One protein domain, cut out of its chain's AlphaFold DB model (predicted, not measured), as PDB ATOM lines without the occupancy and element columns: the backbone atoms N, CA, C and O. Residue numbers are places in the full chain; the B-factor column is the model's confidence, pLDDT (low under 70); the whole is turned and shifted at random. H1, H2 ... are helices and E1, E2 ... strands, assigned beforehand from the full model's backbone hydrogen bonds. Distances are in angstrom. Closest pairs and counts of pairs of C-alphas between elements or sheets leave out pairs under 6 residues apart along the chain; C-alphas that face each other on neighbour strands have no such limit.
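Overview. This is residues 536 to 553 and 564 to 742 of the 1212 residues of an uncharacterized protein of Micavibrio aeruginosavorus (UniProt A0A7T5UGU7). A small three-stranded sheet, with E2 and E3 over residues 570 to 585 of one long helix, H2, covers part of that spine. At H2's last residues H5 meets it and slants away, and H3 folds back from the same end; H1 packs on H2's other end, with the corner of H7 and H8 near there. The printed part has 197 residues with eight named helices and three strands, in the order H1 H2 H3 H4 H5 E1 H6 E2 H7 H8 E3, mostly helix; the sheet runs E1 E3 E2, all antiparallel. It is loose, with a radius of gyration of the C-alphas of 20.4 A, and spans 64 by 44 by 29 A.

Arrangement. In the sheet, E3, residues 735 to 741, is the inner strand between E1, residues 680 to 682, and E2, residues 696 to 704. N 681 and O 739 of E1 and E3 are 2.8 A apart, and N 701 and O 738 of E2 and E3 are 2.8 A apart, both within hydrogen-bond range. E2 bends by 86 degrees at residue 699. E1, H6, residues 683 to 688, and E2 make a split strand-helix-strand unit, two strands running the same way with E3 between them, and its crossover is right-handed; H6 only grazes the sheet. H2, residues 566 to 593, is on the sheet at a height of 7.1 A, over E3 and E2; with H8, residues 723 to 731, it makes two layers, helices on one face of the sheet. H7, residues 712 to 721, and H8 touch only at the corner, only just, with 3 pairs of C-alphas within 8 A, the closest those of Tyr 719 and Val 726, 6.0 A. H1, residues 542 to 550, touches residues 567 to 571 of H2 alone, the closest C-alphas being Ala 545 and Glu 568, 4.4 A. H2, H3, residues 604 to 623, and H5, residues 647 to 669, form a bundle, a group of helices. H2 and H3, a helical hairpin, only just touch, with 3 pairs of C-alphas within 8 A, the closest those of Ile 587 and Ala 617, 6.5 A, at a shallow tilt of 30 degrees. H2 touches H5 at a steep tilt of 44 degrees, opposite ways, the closest C-alphas being Ala 592 and Arg 654, 4.8 A. H3 and H5 touch only at their ends, where the C-alphas of Leu 607 and Ala 647 are closest, 5.7 A. H4, residues 629 to 632, touches H3, the closest C-alphas being Phe 621 and Ala 629, 6.4 A. Every O i to N i+4 pair is within hydrogen-bond range in H1, H3, H5, H7 and H8, against 23 of 24 in H2 and 0 of 2 in H6, where 2 of 3 O i to N i+3 pairs are; H4 is too short for an i+4 pair.

Along the chain. H2 measures 38.7 A from C-alpha 566 at (144.636, 138.287, 171.857) to C-alpha 593 at (128.597, 118.148, 143.009). H5 measures 33.6 A, H3 28.8 A, E2 19.7 A and E3 19.5 A, E3 ending at C-alpha 741 at (143.481, 126.507, 150.605).

Size, cuts and confidence. The two C-alphas farthest apart, those of Asp 602 and Arg 721, are 65.4 A apart. Residues 554 to 563 are cut out, and C-alphas 553 and 564 are 13.6 A apart across the cut. Of the links printed whole, H4 to H5, 14 residues, is long. Mean pLDDT of the printed part is 78.5, and 40 residues are under 70, among them residues 536 to 553 and 684 to 691.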
ATOM      1  N   GLY A 536     135.997 120.906 158.680       53.00
ATOM      2  CA  GLY A 536     135.610 120.786 160.083       53.00
ATOM      3  C   GLY A 536     135.789 122.092 160.848       53.00
ATOM      4  O   GLY A 536     136.073 123.138 160.281       53.00
ATOM      5  N   ASP A 537     135.605 122.032 162.156       53.56
ATOM      6  CA  ASP A 537     135.617 123.210 163.012       53.56
ATOM      7  C   ASP A 537     136.976 123.921 162.982       53.56
ATOM      8  O   ASP A 537     138.029 123.283 162.951       53.56
ATOM      9  N   LEU A 538     136.964 125.256 163.001       60.47
ATOM     10  CA  LEU A 538     138.192 126.009 163.220       60.47
ATOM     11  C   LEU A 538     138.674 125.725 164.652       60.47
ATOM     12  O   LEU A 538     138.004 126.102 165.614       60.47
ATOM     13  N   ASP A 539     139.827 125.072 164.782       56.41
ATOM     14  CA  ASP A 539     140.384 124.659 166.082       56.41
ATOM     15  C   ASP A 539     141.590 125.509 166.514       56.41
ATOM     16  O   ASP A 539     142.005 125.506 167.673       56.41
ATOM     17  N   TYR A 540     142.152 126.278 165.583       58.66
ATOM     18  CA  TYR A 540     143.304 127.137 165.818       58.66
ATOM     19  C   TYR A 540     142.994 128.240 166.849       58.66
ATOM     20  O   TYR A 540     142.015 128.960 166.689       58.66
ATOM     21  N   LEU A 541     143.825 128.390 167.894       56.16
ATOM     22  CA  LEU A 541     143.635 129.299 169.049       56.16
ATOM     23  C   LEU A 541     142.348 129.082 169.871       56.16
ATOM     24  O   LEU A 541     142.107 129.837 170.811       56.16
ATOM     25  N   LYS A 542     141.547 128.050 169.577       59.12
ATOM     26  CA  LYS A 542     140.298 127.759 170.298       59.12
ATOM     27  C   LYS A 542     140.554 127.459 171.774       59.12
ATOM     28  O   LYS A 542     139.933 128.084 172.623       59.12
ATOM     29  N   SER A 543     141.519 126.584 172.073       54.84
ATOM     30  CA  SER A 543     141.899 126.253 173.459       54.84
ATOM     31  C   SER A 543     142.396 127.484 174.229       54.84
ATOM     32  O   SER A 543     141.920 127.763 175.325       54.84
ATOM     33  N   ASP A 544     143.264 128.299 173.619       56.00
ATOM     34  CA  ASP A 544     143.769 129.536 174.233       56.00
ATOM     35  C   ASP A 544     142.656 130.571 174.464       56.00
ATOM     36  O   ASP A 544     142.654 131.281 175.476       56.00
ATOM     37  N   ALA A 545     141.702 130.676 173.534       57.88
ATOM     38  CA  ALA A 545     140.534 131.541 173.656       57.88
ATOM     39  C   ALA A 545     139.589 131.052 174.764       57.88
ATOM     40  O   ALA A 545     139.169 131.851 175.600       57.88
ATOM     41  N   ASP A 546     139.306 129.752 174.817       53.56
ATOM     42  CA  ASP A 546     138.455 129.144 175.838       53.56
ATOM     43  C   ASP A 546     139.109 129.255 177.227       53.56
ATOM     44  O   ASP A 546     138.485 129.753 178.160       53.56
ATOM     45  N   SER A 547     140.400 128.941 177.363       53.03
ATOM     46  CA  SER A 547     141.175 129.136 178.601       53.03
ATOM     47  C   SER A 547     141.192 130.605 179.056       53.03
ATOM     48  O   SER A 547     141.000 130.916 180.238       53.03
ATOM     49  N   SER A 548     141.317 131.547 178.112       56.72
ATOM     50  CA  SER A 548     141.191 132.981 178.409       56.72
ATOM     51  C   SER A 548     139.807 133.345 178.958       56.72
ATOM     52  O   SER A 548     139.729 134.185 179.850       56.72
ATOM     53  N   ARG A 549     138.733 132.716 178.456       54.91
ATOM     54  CA  ARG A 549     137.348 132.934 178.914       54.91
ATOM     55  C   ARG A 549     137.087 132.345 180.297       54.91
ATOM     56  O   ARG A 549     136.401 132.974 181.104       54.91
ATOM     57  N   TYR A 550     137.651 131.179 180.601       45.62
ATOM     58  CA  TYR A 550     137.494 130.545 181.913       45.62
ATOM     59  C   TYR A 550     138.339 131.223 183.005       45.62
ATOM     60  O   TYR A 550     137.890 131.338 184.143       45.62
ATOM     61  N   SER A 551     139.511 131.770 182.664       45.00
ATOM     62  CA  SER A 551     140.372 132.518 183.602       45.00
ATOM     63  C   SER A 551     139.912 133.961 183.889       45.00
ATOM     64  O   SER A 551     140.519 134.655 184.706       45.00
ATOM     65  N   THR A 552     138.823 134.436 183.268       45.28
ATOM     66  CA  THR A 552     138.317 135.820 183.409       45.28
ATOM     67  C   THR A 552     137.658 136.148 184.758       45.28
ATOM     68  O   THR A 552     137.234 137.290 184.958       45.28
ATOM     69  N   ALA A 553     137.605 135.210 185.709       38.38
ATOM     70  CA  ALA A 553     137.199 135.461 187.094       38.38
ATOM     71  C   ALA A 553     138.278 136.270 187.852       38.38
ATOM     72  O   ALA A 553     138.958 135.753 188.729       38.38
ATOM     73  N   PRO A 564     138.577 141.538 174.703       62.03
ATOM     74  CA  PRO A 564     138.817 140.115 174.467       62.03
ATOM     75  C   PRO A 564     140.318 139.832 174.459       62.03
ATOM     76  O   PRO A 564     141.104 140.693 174.053       62.03
ATOM     77  N   SER A 565     140.746 138.643 174.887       69.94
ATOM     78  CA  SER A 565     142.170 138.287 174.818       69.94
ATOM     79  C   SER A 565     142.683 138.307 173.368       69.94
ATOM     80  O   SER A 565     141.905 138.258 172.413       69.94
ATOM     81  N   TYR A 566     144.006 138.378 173.183       75.12
ATOM     82  CA  TYR A 566     144.636 138.287 171.857       75.12
ATOM     83  C   TYR A 566     144.123 137.074 171.056       75.12
ATOM     84  O   TYR A 566     143.741 137.216 169.893       75.12
ATOM     85  N   ALA A 567     144.082 135.908 171.710       70.56
ATOM     86  CA  ALA A 567     143.634 134.657 171.113       70.56
ATOM     87  C   ALA A 567     142.139 134.699 170.769       70.56
ATOM     88  O   ALA A 567     141.764 134.358 169.651       70.56
ATOM     89  N   GLU A 568     141.303 135.203 171.683       72.06
ATOM     90  CA  GLU A 568     139.860 135.337 171.464       72.06
ATOM     91  C   GLU A 568     139.534 136.266 170.285       72.06
ATOM     92  O   GLU A 568     138.752 135.905 169.408       72.06
ATOM     93  N   MET A 569     140.175 137.437 170.208       81.19
ATOM     94  CA  MET A 569     139.944 138.406 169.129       81.19
ATOM     95  C   MET A 569     140.256 137.819 167.745       81.19
ATOM     96  O   MET A 569     139.508 138.045 166.790       81.19
ATOM     97  N   ILE A 570     141.378 137.104 167.616       80.12
ATOM     98  CA  ILE A 570     141.798 136.507 166.344       80.12
ATOM     99  C   ILE A 570     140.906 135.320 165.989       80.12
ATOM    100  O   ILE A 570     140.451 135.231 164.846       80.12
ATOM    101  N   PHE A 571     140.636 134.441 166.957       80.12
ATOM    102  CA  PHE A 571     139.825 133.248 166.755       80.12
ATOM    103  C   PHE A 571     138.422 133.588 166.251       80.12
ATOM    104  O   PHE A 571     137.994 133.049 165.236       80.12
ATOM    105  N   GLU A 572     137.727 134.523 166.901       80.19
ATOM    106  CA  GLU A 572     136.358 134.899 166.532       80.19
ATOM    107  C   GLU A 572     136.292 135.463 165.103       80.19
ATOM    108  O   GLU A 572     135.462 135.034 164.300       80.19
ATOM    109  N   LYS A 573     137.231 136.349 164.734       82.75
ATOM    110  CA  LYS A 573     137.304 136.906 163.371       82.75
ATOM    111  C   LYS A 573     137.597 135.837 162.318       82.75
ATOM    112  O   LYS A 573     136.992 135.861 161.248       82.75
ATOM    113  N   ALA A 574     138.520 134.917 162.598       83.06
ATOM    114  CA  ALA A 574     138.839 133.824 161.685       83.06
ATOM    115  C   ALA A 574     137.642 132.877 161.530       83.06
ATOM    116  O   ALA A 574     137.252 132.545 160.411       83.06
ATOM    117  N   ARG A 575     137.012 132.495 162.645       83.81
ATOM    118  CA  ARG A 575     135.875 131.572 162.676       83.81
ATOM    119  C   ARG A 575     134.700 132.089 161.851       83.81
ATOM    120  O   ARG A 575     134.082 131.307 161.135       83.81
ATOM    121  N   ASP A 576     134.404 133.384 161.914       83.31
ATOM    122  CA  ASP A 576     133.300 133.975 161.155       83.31
ATOM    123  C   ASP A 576     133.539 133.916 159.636       83.31
ATOM    124  O   ASP A 576     132.636 133.533 158.887       83.31
ATOM    125  N   ILE A 577     134.762 134.222 159.181       82.12
ATOM    126  CA  ILE A 577     135.156 134.107 157.765       82.12
ATOM    127  C   ILE A 577     135.107 132.639 157.321       82.12
ATOM    128  O   ILE A 577     134.521 132.325 156.283       82.12
ATOM    129  N   TYR A 578     135.686 131.745 158.126       83.44
ATOM    130  CA  TYR A 578     135.738 130.314 157.846       83.44
ATOM    131  C   TYR A 578     134.335 129.719 157.698       83.44
ATOM    132  O   TYR A 578     134.013 129.128 156.671       83.44
ATOM    133  N   ASN A 579     133.462 129.947 158.684       81.94
ATOM    134  CA  ASN A 579     132.097 129.422 158.687       81.94
ATOM    135  C   ASN A 579     131.260 129.970 157.528       81.94
ATOM    136  O   ASN A 579     130.454 129.234 156.958       81.94
ATOM    137  N   TYR A 580     131.436 131.246 157.172       83.56
ATOM    138  CA  TYR A 580     130.746 131.839 156.029       83.56
ATOM    139  C   TYR A 580     131.098 131.109 154.729       83.56
ATOM    140  O   TYR A 580     130.200 130.624 154.041       83.56
ATOM    141  N   HIS A 581     132.387 130.963 154.421       82.81
ATOM    142  CA  HIS A 581     132.822 130.322 153.179       82.81
ATOM    143  C   HIS A 581     132.567 128.817 153.156       82.81
ATOM    144  O   HIS A 581     132.081 128.311 152.151       82.81
ATOM    145  N   ASN A 582     132.774 128.128 154.279       81.94
ATOM    146  CA  ASN A 582     132.443 126.712 154.414       81.94
ATOM    147  C   ASN A 582     130.942 126.455 154.152       81.94
ATOM    148  O   ASN A 582     130.575 125.524 153.442       81.94
ATOM    149  N   SER A 583     130.056 127.335 154.644       81.31
ATOM    150  CA  SER A 583     128.610 127.224 154.380       81.31
ATOM    151  C   SER A 583     128.232 127.467 152.914       81.31
ATOM    152  O   SER A 583     127.262 126.891 152.420       81.31
ATOM    153  N   ILE A 584     128.992 128.308 152.206       83.88
ATOM    154  CA  ILE A 584     128.809 128.535 150.770       83.88
ATOM    155  C   ILE A 584     129.263 127.304 149.992       83.88
ATOM    156  O   ILE A 584     128.485 126.812 149.174       83.88
ATOM    157  N   ASP A 585     130.459 126.782 150.277       85.56
ATOM    158  CA  ASP A 585     130.984 125.563 149.655       85.56
ATOM    159  C   ASP A 585     129.991 124.401 149.850       85.56
ATOM    160  O   ASP A 585     129.599 123.759 148.877       85.56
ATOM    161  N   GLU A 586     129.459 124.203 151.062       86.06
ATOM    162  CA  GLU A 586     128.438 123.183 151.344       86.06
ATOM    163  C   GLU A 586     127.187 123.317 150.448       86.06
ATOM    164  O   GLU A 586     126.682 122.321 149.916       86.06
ATOM    165  N   ILE A 587     126.681 124.539 150.250       86.88
ATOM    166  CA  ILE A 587     125.514 124.792 149.392       86.88
ATOM    167  C   ILE A 587     125.850 124.524 147.921       86.88
ATOM    168  O   ILE A 587     125.052 123.893 147.224       86.88
ATOM    169  N   LEU A 588     127.019 124.962 147.445       87.94
ATOM    170  CA  LEU A 588     127.474 124.713 146.075       87.94
ATOM    171  C   LEU A 588     127.655 123.211 145.809       87.94
ATOM    172  O   LEU A 588     127.241 122.722 144.755       87.94
ATOM    173  N   HIS A 589     128.167 122.464 146.791       90.56
ATOM    174  CA  HIS A 589     128.210 121.006 146.745       90.56
ATOM    175  C   HIS A 589     126.807 120.423 146.549       90.56
ATOM    176  O   HIS A 589     126.591 119.698 145.585       90.56
ATOM    177  N   ARG A 590     125.822 120.778 147.385       88.94
ATOM    178  CA  ARG A 590     124.441 120.262 147.257       88.94
ATOM    179  C   ARG A 590     123.789 120.606 145.912       88.94
ATOM    180  O   ARG A 590     123.048 119.796 145.359       88.94
ATOM    181  N   LEU A 591     124.060 121.797 145.381       88.56
ATOM    182  CA  LEU A 591     123.474 122.262 144.123       88.56
ATOM    183  C   LEU A 591     124.039 121.563 142.885       88.56
ATOM    184  O   LEU A 591     123.285 121.397 141.926       88.56
ATOM    185  N   ALA A 592     125.313 121.157 142.890       89.50
ATOM    186  CA  ALA A 592     126.002 120.674 141.689       89.50
ATOM    187  C   ALA A 592     126.746 119.340 141.880       89.50
ATOM    188  O   ALA A 592     126.493 118.385 141.144       89.50
ATOM    189  N   LEU A 593     127.650 119.264 142.863       91.56
ATOM    190  CA  LEU A 593     128.597 118.148 143.009       91.56
ATOM    191  C   LEU A 593     127.950 116.939 143.677       91.56
ATOM    192  O   LEU A 593     128.051 115.838 143.153       91.56
ATOM    193  N   GLN A 594     127.289 117.133 144.816       92.00
ATOM    194  CA  GLN A 594     126.655 116.060 145.571       92.00
ATOM    195  C   GLN A 594     125.557 115.420 144.707       92.00
ATOM    196  O   GLN A 594     124.671 116.155 144.258       92.00
ATOM    197  N   PRO A 595     125.565 114.094 144.495       91.94
ATOM    198  CA  PRO A 595     124.559 113.398 143.705       91.94
ATOM    199  C   PRO A 595     123.157 113.643 144.272       91.94
ATOM    200  O   PRO A 595     122.960 113.644 145.489       91.94
ATOM    201  N   HIS A 596     122.186 113.861 143.392       92.50
ATOM    202  CA  HIS A 596     120.786 114.100 143.753       92.50
ATOM    203  C   HIS A 596     119.893 113.121 142.980       92.50
ATOM    204  O   HIS A 596     120.245 112.828 141.843       92.50
ATOM    205  N   PRO A 597     118.741 112.666 143.513       91.81
ATOM    206  CA  PRO A 597     117.857 111.711 142.832       91.81
ATOM    207  C   PRO A 597     117.571 111.983 141.352       91.81
ATOM    208  O   PRO A 597     117.648 111.071 140.540       91.81
ATOM    209  N   VAL A 598     117.390 113.252 140.968       92.50
ATOM    210  CA  VAL A 598     117.265 113.690 139.558       92.50
ATOM    211  C   VAL A 598     118.408 113.239 138.629       92.50
ATOM    212  O   VAL A 598     118.238 113.251 137.414       92.50
ATOM    213  N   ASP A 599     119.571 112.863 139.173       91.75
ATOM    214  CA  ASP A 599     120.725 112.344 138.434       91.75
ATOM    215  C   ASP A 599     120.509 110.883 137.963       91.75
ATOM    216  O   ASP A 599     121.171 110.462 137.016       91.75
ATOM    217  N   TRP A 600     119.591 110.118 138.576       91.25
ATOM    218  CA  TRP A 600     119.302 108.705 138.248       91.25
ATOM    219  C   TRP A 600     117.809 108.331 138.218       91.25
ATOM    220  O   TRP A 600     117.488 107.149 138.077       91.25
ATOM    221  N   SER A 601     116.916 109.303 138.401       89.94
ATOM    222  CA  SER A 601     115.461 109.148 138.467       89.94
ATOM    223  C   SER A 601     114.783 110.275 137.691       89.94
ATOM    224  O   SER A 601     115.226 111.426 137.739       89.94
ATOM    225  N   ASP A 602     113.702 109.940 136.989       91.44
ATOM    226  CA  ASP A 602     112.835 110.892 136.287       91.44
ATOM    227  C   ASP A 602     111.506 111.135 137.037       91.44
ATOM    228  O   ASP A 602     110.564 111.691 136.469       91.44
ATOM    229  N   ASP A 603     111.426 110.751 138.318       90.00
ATOM    230  CA  ASP A 603     110.261 110.987 139.176       90.00
ATOM    231  C   ASP A 603     109.969 112.504 139.326       90.00
ATOM    232  O   ASP A 603     110.855 113.285 139.708       90.00
ATOM    233  N   PRO A 604     108.732 112.966 139.052       88.88
ATOM    234  CA  PRO A 604     108.326 114.352 139.280       88.88
ATOM    235  C   PRO A 604     108.553 114.863 140.712       88.88
ATOM    236  O   PRO A 604     108.851 116.051 140.892       88.88
ATOM    237  N   GLU A 605     108.440 114.007 141.732       87.56
ATOM    238  CA  GLU A 605     108.670 114.395 143.129       87.56
ATOM    239  C   GLU A 605     110.160 114.666 143.389       87.56
ATOM    240  O   GLU A 605     110.503 115.615 144.097       87.56
ATOM    241  N   ASP A 606     111.067 113.935 142.734       89.00
ATOM    242  CA  ASP A 606     112.510 114.201 142.796       89.00
ATOM    243  C   ASP A 606     112.860 115.560 142.172       89.00
ATOM    244  O   ASP A 606     113.676 116.318 142.716       89.00
ATOM    245  N   LEU A 607     112.209 115.920 141.062       90.56
ATOM    246  CA  LEU A 607     112.369 117.239 140.447       90.56
ATOM    247  C   LEU A 607     111.837 118.359 141.354       90.56
ATOM    248  O   LEU A 607     112.471 119.414 141.480       90.56
ATOM    249  N   LYS A 608     110.696 118.143 142.011       90.19
ATOM    250  CA  LYS A 608     110.129 119.080 142.990       90.19
ATOM    251  C   LYS A 608     111.053 119.255 144.198       90.19
ATOM    252  O   LYS A 608     111.353 120.393 144.566       90.19
ATOM    253  N   ASN A 609     111.601 118.164 144.731       87.94
ATOM    254  CA  ASN A 609     112.600 118.186 145.802       87.94
ATOM    255  C   ASN A 609     113.842 119.003 145.410       87.94
ATOM    256  O   ASN A 609     114.323 119.835 146.190       87.94
ATOM    257  N   PHE A 610     114.327 118.831 144.175       91.31
ATOM    258  CA  PHE A 610     115.450 119.609 143.653       91.31
ATOM    259  C   PHE A 610     115.114 121.101 143.511       91.31
ATOM    260  O   PHE A 610     115.895 121.966 143.916       91.31
ATOM    261  N   LYS A 611     113.928 121.431 142.987       92.31
ATOM    262  CA  LYS A 611     113.439 122.816 142.893       92.31
ATOM    263  C   LYS A 611     113.414 123.494 144.265       92.31
ATOM    264  O   LYS A 611     113.884 124.628 144.397       92.31
ATOM    265  N   ASP A 612     112.926 122.804 145.291       88.94
ATOM    266  CA  ASP A 612     112.874 123.335 146.653       88.94
ATOM    267  C   ASP A 612     114.272 123.564 147.240       88.94
ATOM    268  O   ASP A 612     114.511 124.587 147.893       88.94
ATOM    269  N   LEU A 613     115.223 122.666 146.965       89.56
ATOM    270  CA  LEU A 613     116.633 122.861 147.310       89.56
ATOM    271  C   LEU A 613     117.191 124.143 146.673       89.56
ATOM    272  O   LEU A 613     117.773 124.968 147.381       89.56
ATOM    273  N   VAL A 614     116.970 124.344 145.369       91.25
ATOM    274  CA  VAL A 614     117.443 125.530 144.634       91.25
ATOM    275  C   VAL A 614     116.840 126.817 145.203       91.25
ATOM    276  O   VAL A 614     117.559 127.792 145.434       91.25
ATOM    277  N   ILE A 615     115.534 126.835 145.489       90.00
ATOM    278  CA  ILE A 615     114.855 128.003 146.072       90.00
ATOM    279  C   ILE A 615     115.405 128.317 147.471       90.00
ATOM    280  O   ILE A 615     115.665 129.486 147.780       90.00
ATOM    281  N   ARG A 616     115.619 127.300 148.320       88.38
ATOM    282  CA  ARG A 616     116.202 127.480 149.661       88.38
ATOM    283  C   ARG A 616     117.627 128.023 149.594       88.38
ATOM    284  O   ARG A 616     117.931 128.995 150.287       88.38
ATOM    285  N   ALA A 617     118.471 127.442 148.743       88.31
ATOM    286  CA  ALA A 617     119.846 127.888 148.540       88.31
ATOM    287  C   ALA A 617     119.896 129.350 148.079       88.31
ATOM    288  O   ALA A 617     120.636 130.167 148.627       88.31
ATOM    289  N   ARG A 618     119.021 129.714 147.137       88.31
ATOM    290  CA  ARG A 618     118.924 131.082 146.642       88.31
ATOM    291  C   ARG A 618     118.532 132.080 147.724       88.31
ATOM    292  O   ARG A 618     119.181 133.114 147.861       88.31
ATOM    293  N   ARG A 619     117.505 131.769 148.522       86.75
ATOM    294  CA  ARG A 619     117.101 132.610 149.663       86.75
ATOM    295  C   ARG A 619     118.246 132.792 150.658       86.75
ATOM    296  O   ARG A 619     118.416 133.891 151.183       86.75
ATOM    297  N   HIS A 620     119.032 131.741 150.900       84.00
ATOM    298  CA  HIS A 620     120.204 131.816 151.771       84.00
ATOM    299  C   HIS A 620     121.241 132.810 151.236       84.00
ATOM    300  O   HIS A 620     121.680 133.685 151.978       84.00
ATOM    301  N   PHE A 621     121.573 132.725 149.944       85.25
ATOM    302  CA  PHE A 621     122.548 133.613 149.307       85.25
ATOM    303  C   PHE A 621     122.070 135.069 149.319       85.25
ATOM    304  O   PHE A 621     122.840 135.956 149.672       85.25
ATOM    305  N   THR A 622     120.788 135.321 149.041       81.81
ATOM    306  CA  THR A 622     120.212 136.674 149.122       81.81
ATOM    307  C   THR A 622     120.246 137.233 150.547       81.81
ATOM    308  O   THR A 622     120.652 138.372 150.743       81.81
ATOM    309  N   LYS A 623     119.872 136.443 151.566       81.00
ATOM    310  CA  LYS A 623     119.876 136.890 152.974       81.00
ATOM    311  C   LYS A 623     121.279 137.243 153.481       81.00
ATOM    312  O   LYS A 623     121.415 138.047 154.399       81.00
ATOM    313  N   LYS A 624     122.305 136.598 152.931       74.38
ATOM    314  CA  LYS A 624     123.707 136.763 153.325       74.38
ATOM    315  C   LYS A 624     124.459 137.819 152.510       74.38
ATOM    316  O   LYS A 624     125.657 137.948 152.722       74.38
ATOM    317  N   ASP A 625     123.778 138.536 151.609       73.81
ATOM    318  CA  ASP A 625     124.398 139.449 150.635       73.81
ATOM    319  C   ASP A 625     125.558 138.773 149.877       73.81
ATOM    320  O   ASP A 625     126.664 139.291 149.728       73.81
ATOM    321  N   CYS A 626     125.319 137.518 149.482       77.31
ATOM    322  CA  CYS A 626     126.342 136.666 148.900       77.31
ATOM    323  C   CYS A 626     126.668 137.129 147.467       77.31
ATOM    324  O   CYS A 626     125.764 137.156 146.623       77.31
ATOM    325  N   PRO A 627     127.946 137.406 147.138       72.12
ATOM    326  CA  PRO A 627     128.345 137.907 145.820       72.12
ATOM    327  C   PRO A 627     128.186 136.868 144.694       72.12
ATOM    328  O   PRO A 627     128.326 137.207 143.525       72.12
ATOM    329  N   TYR A 628     127.858 135.614 145.025       77.31
ATOM    330  CA  TYR A 628     127.735 134.485 144.096       77.31
ATOM    331  C   TYR A 628     126.297 134.245 143.604       77.31
ATOM    332  O   TYR A 628     125.940 133.131 143.229       77.31
ATOM    333  N   ALA A 629     125.418 135.251 143.648       74.62
ATOM    334  CA  ALA A 629     123.998 135.088 143.303       74.62
ATOM    335  C   ALA A 629     123.751 134.661 141.839       74.62
ATOM    336  O   ALA A 629     122.676 134.166 141.492       74.62
ATOM    337  N   ASP A 630     124.738 134.828 140.966       80.44
ATOM    338  CA  ASP A 630     124.663 134.477 139.557       80.44
ATOM    339  C   ASP A 630     124.781 132.965 139.277       80.44
ATOM    340  O   ASP A 630     124.460 132.550 138.158       80.44
ATOM    341  N   VAL A 631     125.120 132.130 140.277       84.81
ATOM    342  CA  VAL A 631     124.983 130.654 140.205       84.81
ATOM    343  C   VAL A 631     123.550 130.225 139.910       84.81
ATOM    344  O   VAL A 631     123.328 129.139 139.387       84.81
ATOM    345  N   PHE A 632     122.566 131.072 140.235       88.06
ATOM    346  CA  PHE A 632     121.155 130.742 140.079       88.06
ATOM    347  C   PHE A 632     120.605 131.039 138.675       88.06
ATOM    348  O   PHE A 632     119.519 130.570 138.338       88.06
ATOM    349  N   LYS A 633     121.341 131.762 137.815       85.31
ATOM    350  CA  LYS A 633     120.900 132.105 136.444       85.31
ATOM    351  C   LYS A 633     120.468 130.892 135.593       85.31
ATOM    352  O   LYS A 633     119.482 131.016 134.861       85.31
ATOM    353  N   PRO A 634     121.119 129.712 135.671       85.50
ATOM    354  CA  PRO A 634     120.673 128.522 134.944       85.50
ATOM    355  C   PRO A 634     119.307 127.987 135.395       85.50
ATOM    356  O   PRO A 634     118.645 127.312 134.618       85.50
ATOM    357  N   PHE A 635     118.846 128.314 136.606       89.31
ATOM    358  CA  PHE A 635     117.632 127.739 137.199       89.31
ATOM    359  C   PHE A 635     116.391 128.631 137.071       89.31
ATOM    360  O   PHE A 635     115.273 128.137 137.213       89.31
ATOM    361  N   PHE A 636     116.566 129.928 136.801       88.62
ATOM    362  CA  PHE A 636     115.473 130.905 136.754       88.62
ATOM    363  C   PHE A 636     115.377 131.619 135.392       88.62
ATOM    364  O   PHE A 636     116.375 131.752 134.673       88.62
ATOM    365  N   ASP A 637     114.165 132.031 135.012       86.69
ATOM    366  CA  ASP A 637     113.891 132.899 133.856       86.69
ATOM    367  C   ASP A 637     114.117 134.391 134.193       86.69
ATOM    368  O   ASP A 637     114.441 134.751 135.329       86.69
ATOM    369  N   SER A 638     113.958 135.278 133.203       83.50
ATOM    370  CA  SER A 638     114.062 136.737 133.387       83.50
ATOM    371  C   SER A 638     113.008 137.307 134.345       83.50
ATOM    372  O   SER A 638     113.252 138.336 134.970       83.50
ATOM    373  N   ASN A 639     111.877 136.615 134.510       83.12
ATOM    374  CA  ASN A 639     110.798 136.950 135.444       83.12
ATOM    375  C   ASN A 639     110.984 136.297 136.816       83.12
ATOM    376  O   ASN A 639     110.073 136.289 137.645       83.12
ATOM    377  N   ASN A 640     112.168 135.745 137.070       80.06
ATOM    378  CA  ASN A 640     112.545 135.158 138.334       80.06
ATOM    379  C   ASN A 640     111.804 133.870 138.735       80.06
ATOM    380  O   ASN A 640     111.821 133.485 139.908       80.06
ATOM    381  N   ARG A 641     111.178 133.187 137.776       84.25
ATOM    382  CA  ARG A 641     110.476 131.913 137.970       84.25
ATOM    383  C   ARG A 641     111.406 130.747 137.672       84.25
ATOM    384  O   ARG A 641     112.251 130.828 136.785       84.25
ATOM    385  N   PHE A 642     111.266 129.663 138.431       87.81
ATOM    386  CA  PHE A 642     112.040 128.442 138.202       87.81
ATOM    387  C   PHE A 642     111.683 127.861 136.828       87.81
ATOM    388  O   PHE A 642     110.503 127.636 136.564       87.81
ATOM    389  N   LYS A 643     112.681 127.654 135.960       89.81
ATOM    390  CA  LYS A 643     112.464 127.350 134.532       89.81
ATOM    391  C   LYS A 643     112.760 125.910 134.120       89.81
ATOM    392  O   LYS A 643     112.517 125.557 132.972       89.81
ATOM    393  N   LEU A 644     113.321 125.092 135.009       87.06
ATOM    394  CA  LEU A 644     113.622 123.697 134.687       87.06
ATOM    395  C   LEU A 644     112.341 122.870 134.803       87.06
ATOM    396  O   LEU A 644     111.728 122.826 135.868       87.06
ATOM    397  N   VAL A 645     111.939 122.245 133.697       86.88
ATOM    398  CA  VAL A 645     110.658 121.526 133.576       86.88
ATOM    399  C   VAL A 645     110.802 120.001 133.570       86.88
ATOM    400  O   VAL A 645     109.796 119.305 133.572       86.88
ATOM    401  N   SER A 646     112.029 119.470 133.573       89.94
ATOM    402  CA  SER A 646     112.302 118.027 133.593       89.94
ATOM    403  C   SER A 646     113.556 117.688 134.403       89.94
ATOM    404  O   SER A 646     114.439 118.536 134.582       89.94
ATOM    405  N   ALA A 647     113.662 116.435 134.860       89.50
ATOM    406  CA  ALA A 647     114.862 115.917 135.517       89.50
ATOM    407  C   ALA A 647     116.090 115.975 134.590       89.50
ATOM    408  O   ALA A 647     117.161 116.389 135.023       89.50
ATOM    409  N   GLY A 648     115.925 115.695 133.291       91.69
ATOM    410  CA  GLY A 648     116.983 115.883 132.288       91.69
ATOM    411  C   GLY A 648     117.510 117.322 132.218       91.69
ATOM    412  O   GLY A 648     118.718 117.537 132.249       91.69
ATOM    413  N   ALA A 649     116.627 118.330 132.225       91.44
ATOM    414  CA  ALA A 649     117.049 119.734 132.255       91.44
ATOM    415  C   ALA A 649     117.781 120.097 133.563       91.44
ATOM    416  O   ALA A 649     118.711 120.905 133.552       91.44
ATOM    417  N   ALA A 650     117.389 119.490 134.688       92.12
ATOM    418  CA  ALA A 650     118.096 119.631 135.960       92.12
ATOM    419  C   ALA A 650     119.489 118.993 135.936       92.12
ATOM    420  O   ALA A 650     120.439 119.629 136.396       92.12
ATOM    421  N   ARG A 651     119.631 117.798 135.351       91.81
ATOM    422  CA  ARG A 651     120.923 117.131 135.142       91.81
ATOM    423  C   ARG A 651     121.871 118.002 134.320       91.81
ATOM    424  O   ARG A 651     122.981 118.279 134.767       91.81
ATOM    425  N   GLU A 652     121.417 118.510 133.178       92.19
ATOM    426  CA  GLU A 652     122.224 119.385 132.316       92.19
ATOM    427  C   GLU A 652     122.628 120.689 133.017       92.19
ATOM    428  O   GLU A 652     123.787 121.102 132.957       92.19
ATOM    429  N   ALA A 653     121.714 121.317 133.766       92.19
ATOM    430  CA  ALA A 653     122.036 122.511 134.547       92.19
ATOM    431  C   ALA A 653     123.120 122.244 135.609       92.19
ATOM    432  O   ALA A 653     123.979 123.099 135.843       92.19
ATOM    433  N   ARG A 654     123.108 121.059 136.237       92.75
ATOM    434  CA  ARG A 654     124.105 120.641 137.236       92.75
ATOM    435  C   ARG A 654     125.475 120.388 136.603       92.75
ATOM    436  O   ARG A 654     126.466 120.906 137.116       92.75
ATOM    437  N   TRP A 655     125.534 119.686 135.469       93.31
ATOM    438  CA  TRP A 655     126.778 119.492 134.707       93.31
ATOM    439  C   TRP A 655     127.359 120.812 134.196       93.31
ATOM    440  O   TRP A 655     128.554 121.064 134.358       93.31
ATOM    441  N   GLY A 656     126.511 121.701 133.670       92.81
ATOM    442  CA  GLY A 656     126.920 123.040 133.249       92.81
ATOM    443  C   GLY A 656     127.494 123.876 134.397       92.81
ATOM    444  O   GLY A 656     128.475 124.595 134.208       92.81
ATOM    445  N   LEU A 657     126.934 123.751 135.605       91.31
ATOM    446  CA  LEU A 657     127.441 124.437 136.793       91.31
ATOM    447  C   LEU A 657     128.792 123.868 137.260       91.31
ATOM    448  O   LEU A 657     129.695 124.642 137.563       91.31
ATOM    449  N   MET A 658     128.963 122.543 137.247       92.88
ATOM    450  CA  MET A 658     130.251 121.902 137.550       92.88
ATOM    451  C   MET A 658     131.352 122.316 136.569       92.88
ATOM    452  O   MET A 658     132.443 122.694 136.994       92.88
ATOM    453  N   LYS A 659     131.055 122.320 135.265       92.56
ATOM    454  CA  LYS A 659     131.984 122.805 134.235       92.56
ATOM    455  C   LYS A 659     132.364 124.266 134.467       92.56
ATOM    456  O   LYS A 659     133.540 124.610 134.437       92.56
ATOM    457  N   ARG A 660     131.380 125.111 134.782       89.31
ATOM    458  CA  ARG A 660     131.622 126.516 135.115       89.31
ATOM    459  C   ARG A 660     132.562 126.680 136.312       89.31
ATOM    460  O   ARG A 660     133.397 127.572 136.275       89.31
ATOM    461  N   PHE A 661     132.441 125.858 137.356       88.69
ATOM    462  CA  PHE A 661     133.344 125.936 138.511       88.69
ATOM    463  C   PHE A 661     134.799 125.659 138.132       88.69
ATOM    464  O   PHE A 661     135.687 126.348 138.625       88.69
ATOM    465  N   LEU A 662     135.035 124.697 137.236       88.38
ATOM    466  CA  LEU A 662     136.363 124.436 136.685       88.38
ATOM    467  C   LEU A 662     136.862 125.638 135.860       88.38
ATOM    468  O   LEU A 662     137.962 126.130 136.088       88.38
ATOM    469  N   ASP A 663     136.033 126.183 134.968       86.62
ATOM    470  CA  ASP A 663     136.406 127.343 134.142       86.62
ATOM    471  C   ASP A 663     136.681 128.610 134.979       86.62
ATOM    472  O   ASP A 663     137.559 129.410 134.649       86.62
ATOM    473  N   ASP A 664     135.911 128.832 136.048       82.94
ATOM    474  CA  ASP A 664     136.087 129.972 136.949       82.94
ATOM    475  C   ASP A 664     137.348 129.795 137.824       82.94
ATOM    476  O   ASP A 664     138.074 130.775 138.020       82.94
ATOM    477  N   ASP A 665     137.668 128.566 138.264       82.44
ATOM    478  CA  ASP A 665     138.919 128.234 138.971       82.44
ATOM    479  C   ASP A 665     140.149 128.518 138.093       82.44
ATOM    480  O   ASP A 665     141.065 129.216 138.527       82.44
ATOM    481  N   GLU A 666     140.133 128.071 136.833       81.81
ATOM    482  CA  GLU A 666     141.199 128.327 135.851       81.81
ATOM    483  C   GLU A 666     141.391 129.834 135.605       81.81
ATOM    484  O   GLU A 666     142.502 130.362 135.691       81.81
ATOM    485  N   LYS A 667     140.293 130.571 135.384       81.94
ATOM    486  CA  LYS A 667     140.337 132.028 135.169       81.94
ATOM    487  C   LYS A 667     140.846 132.805 136.372       81.94
ATOM    488  O   LYS A 667     141.364 133.905 136.187       81.94
ATOM    489  N   GLU A 668     140.604 132.329 137.591       77.94
ATOM    490  CA  GLU A 668     141.103 133.001 138.788       77.94
ATOM    491  C   GLU A 668     142.604 132.779 138.965       77.94
ATOM    492  O   GLU A 668     143.305 133.733 139.303       77.94
ATOM    493  N   ARG A 669     143.105 131.571 138.679       73.94
ATOM    494  CA  ARG A 669     144.549 131.278 138.718       73.94
ATOM    495  C   ARG A 669     145.339 132.143 137.748       73.94
ATOM    496  O   ARG A 669     146.344 132.712 138.148       73.94
ATOM    497  N   ALA A 670     144.811 132.352 136.544       74.94
ATOM    498  CA  ALA A 670     145.452 133.178 135.523       74.94
ATOM    499  C   ALA A 670     145.506 134.689 135.865       74.94
ATOM    500  O   ALA A 670     146.111 135.485 135.138       74.94
ATOM    501  N   LYS A 671     144.848 135.152 136.941       73.06
ATOM    502  CA  LYS A 671     144.906 136.565 137.343       73.06
ATOM    503  C   LYS A 671     146.171 136.867 138.137       73.06
ATOM    504  O   LYS A 671     146.248 136.562 139.320       73.06
ATOM    505  N   LYS A 672     147.049 137.685 137.555       68.44
ATOM    506  CA  LYS A 672     148.272 138.196 138.209       68.44
ATOM    507  C   LYS A 672     148.053 138.889 139.567       68.44
ATOM    508  O   LYS A 672     148.951 138.910 140.399       68.44
ATOM    509  N   GLU A 673     146.887 139.499 139.791       68.62
ATOM    510  CA  GLU A 673     146.568 140.198 141.049       68.62
ATOM    511  C   GLU A 673     145.985 139.282 142.137       68.62
ATOM    512  O   GLU A 673     145.868 139.694 143.300       68.62
ATOM    513  N   SER A 674     145.580 138.065 141.759       69.31
ATOM    514  CA  SER A 674     144.978 137.089 142.657       69.31
ATOM    515  C   SER A 674     146.056 136.210 143.274       69.31
ATOM    516  O   SER A 674     146.936 135.707 142.592       69.31
ATOM    517  N   ARG A 675     145.961 135.987 144.585       67.44
ATOM    518  CA  ARG A 675     146.806 135.017 145.307       67.44
ATOM    519  C   ARG A 675     146.194 133.609 145.306       67.44
ATOM    520  O   ARG A 675     146.633 132.741 146.048       67.44
ATOM    521  N   TYR A 676     145.148 133.405 144.508       66.75
ATOM    522  CA  TYR A 676     144.398 132.157 144.440       66.75
ATOM    523  C   TYR A 676     145.198 131.023 143.784       66.75
ATOM    524  O   TYR A 676     145.117 129.882 144.246       66.75
ATOM    525  N   GLY A 677     145.995 131.346 142.753       62.47
ATOM    526  CA  GLY A 677     146.986 130.436 142.163       62.47
ATOM    527  C   GLY A 677     148.059 130.019 143.170       62.47
ATOM    528  O   GLY A 677     148.403 128.845 143.241       62.47
ATOM    529  N   ASP A 678     148.439 130.943 144.055       59.31
ATOM    530  CA  ASP A 678     149.370 130.721 145.165       59.31
ATOM    531  C   ASP A 678     148.732 129.950 146.339       59.31
ATOM    532  O   ASP A 678     149.164 130.122 147.470       59.31
ATOM    533  N   GLY A 679     147.652 129.182 146.152       68.19
ATOM    534  CA  GLY A 679     147.033 128.377 147.219       68.19
ATOM    535  C   GLY A 679     146.465 129.172 148.405       68.19
ATOM    536  O   GLY A 679     146.248 128.610 149.479       68.19
ATOM    537  N   LEU A 680     146.215 130.474 148.240       72.50
ATOM    538  CA  LEU A 680     145.748 131.352 149.310       72.50
ATOM    539  C   LEU A 680     144.370 131.932 149.009       72.50
ATOM    540  O   LEU A 680     144.056 132.337 147.891       72.50
ATOM    541  N   PHE A 681     143.566 132.066 150.056       77.12
ATOM    542  CA  PHE A 681     142.248 132.670 149.991       77.12
ATOM    543  C   PHE A 681     142.214 133.977 150.784       77.12
ATOM    544  O   PHE A 681     142.339 133.995 152.011       77.12
ATOM    545  N   ASP A 682     142.037 135.093 150.074       75.06
ATOM    546  CA  ASP A 682     141.895 136.420 150.671       75.06
ATOM    547  C   ASP A 682     140.466 136.930 150.467       75.06
ATOM    548  O   ASP A 682     140.020 137.175 149.340       75.06
ATOM    549  N   TYR A 683     139.765 137.127 151.584       70.31
ATOM    550  CA  TYR A 683     138.375 137.567 151.605       70.31
ATOM    551  C   TYR A 683     138.147 138.852 150.790       70.31
ATOM    552  O   TYR A 683     137.078 139.026 150.200       70.31
ATOM    553  N   LYS A 684     139.143 139.744 150.676       67.56
ATOM    554  CA  LYS A 684     138.977 141.027 149.970       67.56
ATOM    555  C   LYS A 684     138.609 140.871 148.486       67.56
ATOM    556  O   LYS A 684     137.952 141.753 147.941       67.56
ATOM    557  N   TYR A 685     138.998 139.764 147.847       62.53
ATOM    558  CA  TYR A 685     138.734 139.519 146.424       62.53
ATOM    559  C   TYR A 685     137.373 138.858 146.162       62.53
ATOM    560  O   TYR A 685     136.908 138.816 145.025       62.53
ATOM    561  N   THR A 686     136.678 138.408 147.211       61.06
ATOM    562  CA  THR A 686     135.377 137.726 147.085       61.06
ATOM    563  C   THR A 686     134.239 138.676 146.701       61.06
ATOM    564  O   THR A 686     133.256 138.258 146.094       61.06
ATOM    565  N   LYS A 687     134.404 139.983 146.947       56.34
ATOM    566  CA  LYS A 687     133.451 141.035 146.550       56.34
ATOM    567  C   LYS A 687     133.344 141.242 145.031       56.34
ATOM    568  O   LYS A 687     132.445 141.946 144.587       56.34
ATOM    569  N   GLY A 688     134.231 140.637 144.236       56.69
ATOM    570  CA  GLY A 688     134.242 140.738 142.771       56.69
ATOM    571  C   GLY A 688     133.245 139.834 142.031       56.69
ATOM    572  O   GLY A 688     133.256 139.825 140.802       56.69
ATOM    573  N   GLY A 689     132.415 139.052 142.737       54.72
ATOM    574  CA  GLY A 689     131.307 138.294 142.136       54.72
ATOM    575  C   GLY A 689     131.685 137.042 141.330       54.72
ATOM    576  O   GLY A 689     130.856 136.549 140.574       54.72
ATOM    577  N   ARG A 690     132.916 136.519 141.451       57.91
ATOM    578  CA  ARG A 690     133.337 135.275 140.768       57.91
ATOM    579  C   ARG A 690     133.235 134.068 141.687       57.91
ATOM    580  O   ARG A 690     133.808 134.092 142.768       57.91
ATOM    581  N   ILE A 691     132.531 133.029 141.248       64.69
ATOM    582  CA  ILE A 691     132.232 131.840 142.050       64.69
ATOM    583  C   ILE A 691     133.455 130.935 142.107       64.69
ATOM    584  O   ILE A 691     133.948 130.505 141.071       64.69
ATOM    585  N   LEU A 692     133.923 130.631 143.315       70.62
ATOM    586  CA  LEU A 692     135.071 129.761 143.544       70.62
ATOM    587  C   LEU A 692     134.813 128.930 144.792       70.62
ATOM    588  O   LEU A 692     134.337 129.471 145.793       70.62
ATOM    589  N   PHE A 693     135.164 127.643 144.742       80.25
ATOM    590  CA  PHE A 693     135.262 126.845 145.958       80.25
ATOM    591  C   PHE A 693     136.406 127.383 146.800       80.25
ATOM    592  O   PHE A 693     137.568 127.399 146.369       80.25
ATOM    593  N   ALA A 694     136.071 127.829 148.006       77.94
ATOM    594  CA  ALA A 694     137.065 128.379 148.902       77.94
ATOM    595  C   ALA A 694     138.061 127.282 149.306       77.94
ATOM    596  O   ALA A 694     139.267 127.539 149.297       77.94
ATOM    597  N   ASN A 695     137.572 126.054 149.561       77.50
ATOM    598  CA  ASN A 695     138.387 124.916 150.002       77.50
ATOM    599  C   ASN A 695     139.283 125.329 151.181       77.50
ATOM    600  O   ASN A 695     140.491 125.105 151.152       77.50
ATOM    601  N   LEU A 696     138.726 126.030 152.175       77.69
ATOM    602  CA  LEU A 696     139.534 126.635 153.233       77.69
ATOM    603  C   LEU A 696     140.153 125.571 154.142       77.69
ATOM    604  O   LEU A 696     139.460 124.713 154.696       77.69
ATOM    605  N   SER A 697     141.460 125.690 154.354       74.25
ATOM    606  CA  SER A 697     142.145 125.036 155.462       74.25
ATOM    607  C   SER A 697     141.664 125.613 156.796       74.25
ATOM    608  O   SER A 697     141.222 126.760 156.874       74.25
ATOM    609  N   ARG A 698     141.777 124.822 157.869       70.50
ATOM    610  CA  ARG A 698     141.612 125.323 159.247       70.50
ATOM    611  C   ARG A 698     142.753 126.261 159.649       70.50
ATOM    612  O   ARG A 698     142.640 126.981 160.636       70.50
ATOM    613  N   ASP A 699     143.838 126.257 158.886       68.62
ATOM    614  CA  ASP A 699     144.967 127.142 159.096       68.62
ATOM    615  C   ASP A 699     144.780 128.465 158.352       68.62
ATOM    616  O   ASP A 699     144.279 128.537 157.224       68.62
ATOM    617  N   PHE A 700     145.241 129.535 158.988       74.25
ATOM    618  CA  PHE A 700     145.254 130.870 158.417       74.25
ATOM    619  C   PHE A 700     146.476 131.638 158.896       74.25
ATOM    620  O   PHE A 700     147.094 131.311 159.909       74.25
ATOM    621  N   ARG A 701     146.777 132.713 158.179       76.06
ATOM    622  CA  ARG A 701     147.789 133.693 158.549       76.06
ATOM    623  C   ARG A 701     147.186 135.078 158.669       76.06
ATOM    624  O   ARG A 701     146.109 135.366 158.140       76.06
ATOM    625  N   ILE A 702     147.904 135.958 159.348       81.06
ATOM    626  CA  ILE A 702     147.540 137.367 159.457       81.06
ATOM    627  C   ILE A 702     148.516 138.153 158.599       81.06
ATOM    628  O   ILE A 702     149.726 138.033 158.759       81.06
ATOM    629  N   VAL A 703     147.987 138.963 157.690       81.06
ATOM    630  CA  VAL A 703     148.783 139.787 156.782       81.06
ATOM    631  C   VAL A 703     148.438 141.257 156.932       81.06
ATOM    632  O   VAL A 703     147.323 141.619 157.308       81.06
ATOM    633  N   ASP A 704     149.383 142.128 156.605       82.19
ATOM    634  CA  ASP A 704     149.128 143.561 156.533       82.19
ATOM    635  C   ASP A 704     148.545 144.017 155.180       82.19
ATOM    636  O   ASP A 704     148.262 143.230 154.270       82.19
ATOM    637  N   TYR A 705     148.372 145.331 155.028       78.25
ATOM    638  CA  TYR A 705     147.787 145.954 153.846       78.25
ATOM    639  C   TYR A 705     148.585 145.687 152.558       78.25
ATOM    640  O   TYR A 705     147.987 145.655 151.481       78.25
ATOM    641  N   LYS A 706     149.897 145.433 152.657       74.56
ATOM    642  CA  LYS A 706     150.773 145.047 151.537       74.56
ATOM    643  C   LYS A 706     150.828 143.529 151.318       74.56
ATOM    644  O   LYS A 706     151.417 143.096 150.334       74.56
ATOM    645  N   GLY A 707     150.177 142.737 152.173       72.81
ATOM    646  CA  GLY A 707     150.163 141.277 152.099       72.81
ATOM    647  C   GLY A 707     151.360 140.609 152.779       72.81
ATOM    648  O   GLY A 707     151.593 139.433 152.522       72.81
ATOM    649  N   ARG A 708     152.111 141.332 153.624       76.00
ATOM    650  CA  ARG A 708     153.211 140.760 154.416       76.00
ATOM    651  C   ARG A 708     152.651 140.017 155.616       76.00
ATOM    652  O   ARG A 708     151.805 140.567 156.320       76.00
ATOM    653  N   GLU A 709     153.140 138.809 155.858       76.44
ATOM    654  CA  GLU A 709     152.736 138.007 157.010       76.44
ATOM    655  C   GLU A 709     153.272 138.580 158.332       76.44
ATOM    656  O   GLU A 709     154.413 139.040 158.416       76.44
ATOM    657  N   LEU A 710     152.419 138.585 159.358       75.12
ATOM    658  CA  LEU A 710     152.688 139.136 160.682       75.12
ATOM    659  C   LEU A 710     152.865 138.009 161.698       75.12
ATOM    660  O   LEU A 710     151.882 137.426 162.134       75.12
ATOM    661  N   ASP A 711     154.106 137.778 162.124       68.94
ATOM    662  CA  ASP A 711     154.468 136.719 163.071       68.94
ATOM    663  C   ASP A 711     153.623 136.718 164.368       68.94
ATOM    664  O   ASP A 711     153.239 137.771 164.895       68.94
ATOM    665  N   ALA A 712     153.352 135.521 164.897       66.81
ATOM    666  CA  ALA A 712     152.541 135.291 166.091       66.81
ATOM    667  C   ALA A 712     153.059 136.027 167.320       66.81
ATOM    668  O   ALA A 712     152.296 136.673 168.047       66.81
ATOM    669  N   GLU A 713     154.362 135.908 167.566       67.62
ATOM    670  CA  GLU A 713     155.001 136.504 168.722       67.62
ATOM    671  C   GLU A 713     154.993 138.013 168.595       67.62
ATOM    672  O   GLU A 713     154.658 138.706 169.557       67.62
ATOM    673  N   TYR A 714     155.284 138.523 167.396       75.50
ATOM    674  CA  TYR A 714     155.187 139.947 167.113       75.50
ATOM    675  C   TYR A 714     153.780 140.461 167.435       75.50
ATOM    676  O   TYR A 714     153.627 141.397 168.222       75.50
ATOM    677  N   LEU A 715     152.738 139.825 166.896       75.25
ATOM    678  CA  LEU A 715     151.356 140.234 167.121       75.25
ATOM    679  C   LEU A 715     150.965 140.184 168.601       75.25
ATOM    680  O   LEU A 715     150.335 141.124 169.088       75.25
ATOM    681  N   LYS A 716     151.369 139.140 169.332       74.69
ATOM    682  CA  LYS A 716     151.104 139.029 170.771       74.69
ATOM    683  C   LYS A 716     151.849 140.104 171.566       74.69
ATOM    684  O   LYS A 716     151.240 140.765 172.407       74.69
ATOM    685  N   ARG A 717     153.136 140.346 171.270       77.12
ATOM    686  CA  ARG A 717     153.936 141.428 171.879       77.12
ATOM    687  C   ARG A 717     153.293 142.792 171.629       77.12
ATOM    688  O   ARG A 717     153.151 143.577 172.568       77.12
ATOM    689  N   GLN A 718     152.860 143.069 170.396       81.81
ATOM    690  CA  GLN A 718     152.187 144.327 170.059       81.81
ATOM    691  C   GLN A 718     150.813 144.448 170.711       81.81
ATOM    692  O   GLN A 718     150.460 145.535 171.159       81.81
ATOM    693  N   TYR A 719     150.047 143.362 170.803       80.12
ATOM    694  CA  TYR A 719     148.750 143.372 171.473       80.12
ATOM    695  C   TYR A 719     148.902 143.673 172.968       80.12
ATOM    696  O   TYR A 719     148.167 144.504 173.490       80.12
ATOM    697  N   TYR A 720     149.888 143.082 173.653       75.81
ATOM    698  CA  TYR A 720     150.135 143.384 175.068       75.81
ATOM    699  C   TYR A 720     150.595 144.820 175.311       75.81
ATOM    700  O   TYR A 720     150.189 145.432 176.295       75.81
ATOM    701  N   ARG A 721     151.425 145.372 174.419       76.25
ATOM    702  CA  ARG A 721     151.911 146.755 174.541       76.25
ATOM    703  C   ARG A 721     150.858 147.784 174.111       76.25
ATOM    704  O   ARG A 721     150.768 148.855 174.707       76.25
ATOM    705  N   HIS A 722     150.067 147.480 173.079       80.19
ATOM    706  CA  HIS A 722     149.204 148.432 172.371       80.19
ATOM    707  C   HIS A 722     147.879 147.807 171.856       80.19
ATOM    708  O   HIS A 722     147.600 147.857 170.649       80.19
ATOM    709  N   PRO A 723     146.999 147.276 172.729       77.69
ATOM    710  CA  PRO A 723     145.836 146.475 172.313       77.69
ATOM    711  C   PRO A 723     144.843 147.246 171.426       77.69
ATOM    712  O   PRO A 723     144.380 146.737 170.406       77.69
ATOM    713  N   GLN A 724     144.579 148.521 171.740       79.88
ATOM    714  CA  GLN A 724     143.659 149.363 170.959       79.88
ATOM    715  C   GLN A 724     144.171 149.666 169.542       79.88
ATOM    716  O   GLN A 724     143.377 149.815 168.613       79.88
ATOM    717  N   ILE A 725     145.493 149.769 169.362       80.69
ATOM    718  CA  ILE A 725     146.095 150.013 168.043       80.69
ATOM    719  C   ILE A 725     145.934 148.763 167.181       80.69
ATOM    720  O   ILE A 725     145.520 148.871 166.030       80.69
ATOM    721  N   VAL A 726     146.203 147.585 167.751       81.69
ATOM    722  CA  VAL A 726     146.031 146.300 167.062       81.69
ATOM    723  C   VAL A 726     144.581 146.103 166.618       81.69
ATOM    724  O   VAL A 726     144.338 145.821 165.445       81.69
ATOM    725  N   GLN A 727     143.613 146.327 167.511       80.06
ATOM    726  CA  GLN A 727     142.194 146.196 167.177       80.06
ATOM    727  C   GLN A 727     141.785 147.142 166.035       80.06
ATOM    728  O   GLN A 727     141.182 146.706 165.053       80.06
ATOM    729  N   ARG A 728     142.200 148.414 166.106       82.81
ATOM    730  CA  ARG A 728     141.923 149.408 165.060       82.81
ATOM    731  C   ARG A 728     142.512 149.007 163.705       82.81
ATOM    732  O   ARG A 728     141.883 149.263 162.681       82.81
ATOM    733  N   LYS A 729     143.697 148.383 163.675       85.38
ATOM    734  CA  LYS A 729     144.305 147.900 162.425       85.38
ATOM    735  C   LYS A 729     143.473 146.796 161.767       85.38
ATOM    736  O   LYS A 729     143.313 146.826 160.550       85.38
ATOM    737  N   PHE A 730     142.885 145.882 162.543       83.88
ATOM    738  CA  PHE A 730     141.946 144.886 162.010       83.88
ATOM    739  C   PHE A 730     140.621 145.504 161.551       83.88
ATOM    740  O   PHE A 730     140.122 145.163 160.484       83.88
ATOM    741  N   GLU A 731     140.044 146.422 162.332       81.94
ATOM    742  CA  GLU A 731     138.769 147.081 161.997       81.94
ATOM    743  C   GLU A 731     138.858 147.924 160.720       81.94
ATOM    744  O   GLU A 731     137.925 147.939 159.922       81.94
ATOM    745  N   LYS A 732     140.000 148.579 160.490       83.25
ATOM    746  CA  LYS A 732     140.275 149.332 159.257       83.25
ATOM    747  C   LYS A 732     140.687 148.455 158.070       83.25
ATOM    748  O   LYS A 732     140.881 148.982 156.978       83.25
ATOM    749  N   GLY A 733     140.876 147.150 158.273       77.38
ATOM    750  CA  GLY A 733     141.406 146.239 157.256       77.38
ATOM    751  C   GLY A 733     142.881 146.476 156.904       77.38
ATOM    752  O   GLY A 733     143.357 145.950 155.898       77.38
ATOM    753  N   GLU A 734     143.616 147.249 157.714       84.38
ATOM    754  CA  GLU A 734     145.070 147.404 157.577       84.38
ATOM    755  C   GLU A 734     145.783 146.083 157.871       84.38
ATOM    756  O   GLU A 734     146.793 145.789 157.237       84.38
ATOM    757  N   TRP A 735     145.255 145.297 158.812       86.31
ATOM    758  CA  TRP A 735     145.621 143.905 159.071       86.31
ATOM    759  C   TRP A 735     144.415 143.012 158.780       86.31
ATOM    760  O   TRP A 735     143.290 143.349 159.149       86.31
ATOM    761  N   ARG A 736     144.628 141.879 158.109       84.38
ATOM    762  CA  ARG A 736     143.554 140.970 157.692       84.38
ATOM    763  C   ARG A 736     143.963 139.508 157.806       84.38
ATOM    764  O   ARG A 736     145.144 139.180 157.782       84.38
ATOM    765  N   ILE A 737     142.962 138.647 157.927       84.44
ATOM    766  CA  ILE A 737     143.125 137.195 157.985       84.44
ATOM    767  C   ILE A 737     143.065 136.648 156.558       84.44
ATOM    768  O   ILE A 737     142.145 136.976 155.807       84.44
ATOM    769  N   GLN A 738     144.051 135.832 156.196       80.44
ATOM    770  CA  GLN A 738     144.122 135.125 154.925       80.44
ATOM    771  C   GLN A 738     144.184 133.626 155.211       80.44
ATOM    772  O   GLN A 738     145.034 133.181 155.980       80.44
ATOM    773  N   PHE A 739     143.286 132.858 154.606       79.25
ATOM    774  CA  PHE A 739     143.238 131.410 154.785       79.25
ATOM    775  C   PHE A 739     144.129 130.715 153.764       79.25
ATOM    776  O   PHE A 739     144.252 131.174 152.625       79.25
ATOM    777  N   TYR A 740     144.714 129.589 154.158       76.38
ATOM    778  CA  TYR A 740     145.289 128.660 153.191       76.38
ATOM    779  C   TYR A 740     144.164 127.863 152.533       76.38
ATOM    780  O   TYR A 740     143.126 127.609 153.151       76.38
ATOM    781  N   ARG A 741     144.359 127.463 151.280       77.00
ATOM    782  CA  ARG A 741     143.481 126.507 150.605       77.00
ATOM    783  C   ARG A 741     144.005 125.093 150.831       77.00
ATOM    784  O   ARG A 741     145.210 124.879 150.933       77.00
ATOM    785  N   LEU A 742     143.097 124.129 150.908       73.62
ATOM    786  CA  LEU A 742     143.435 122.711 150.943       73.62
ATOM    787  C   LEU A 742     144.167 122.341 149.646       73.62
ATOM    788  O   LEU A 742     143.634 122.532 148.552       73.62
TER     789      LEU A 742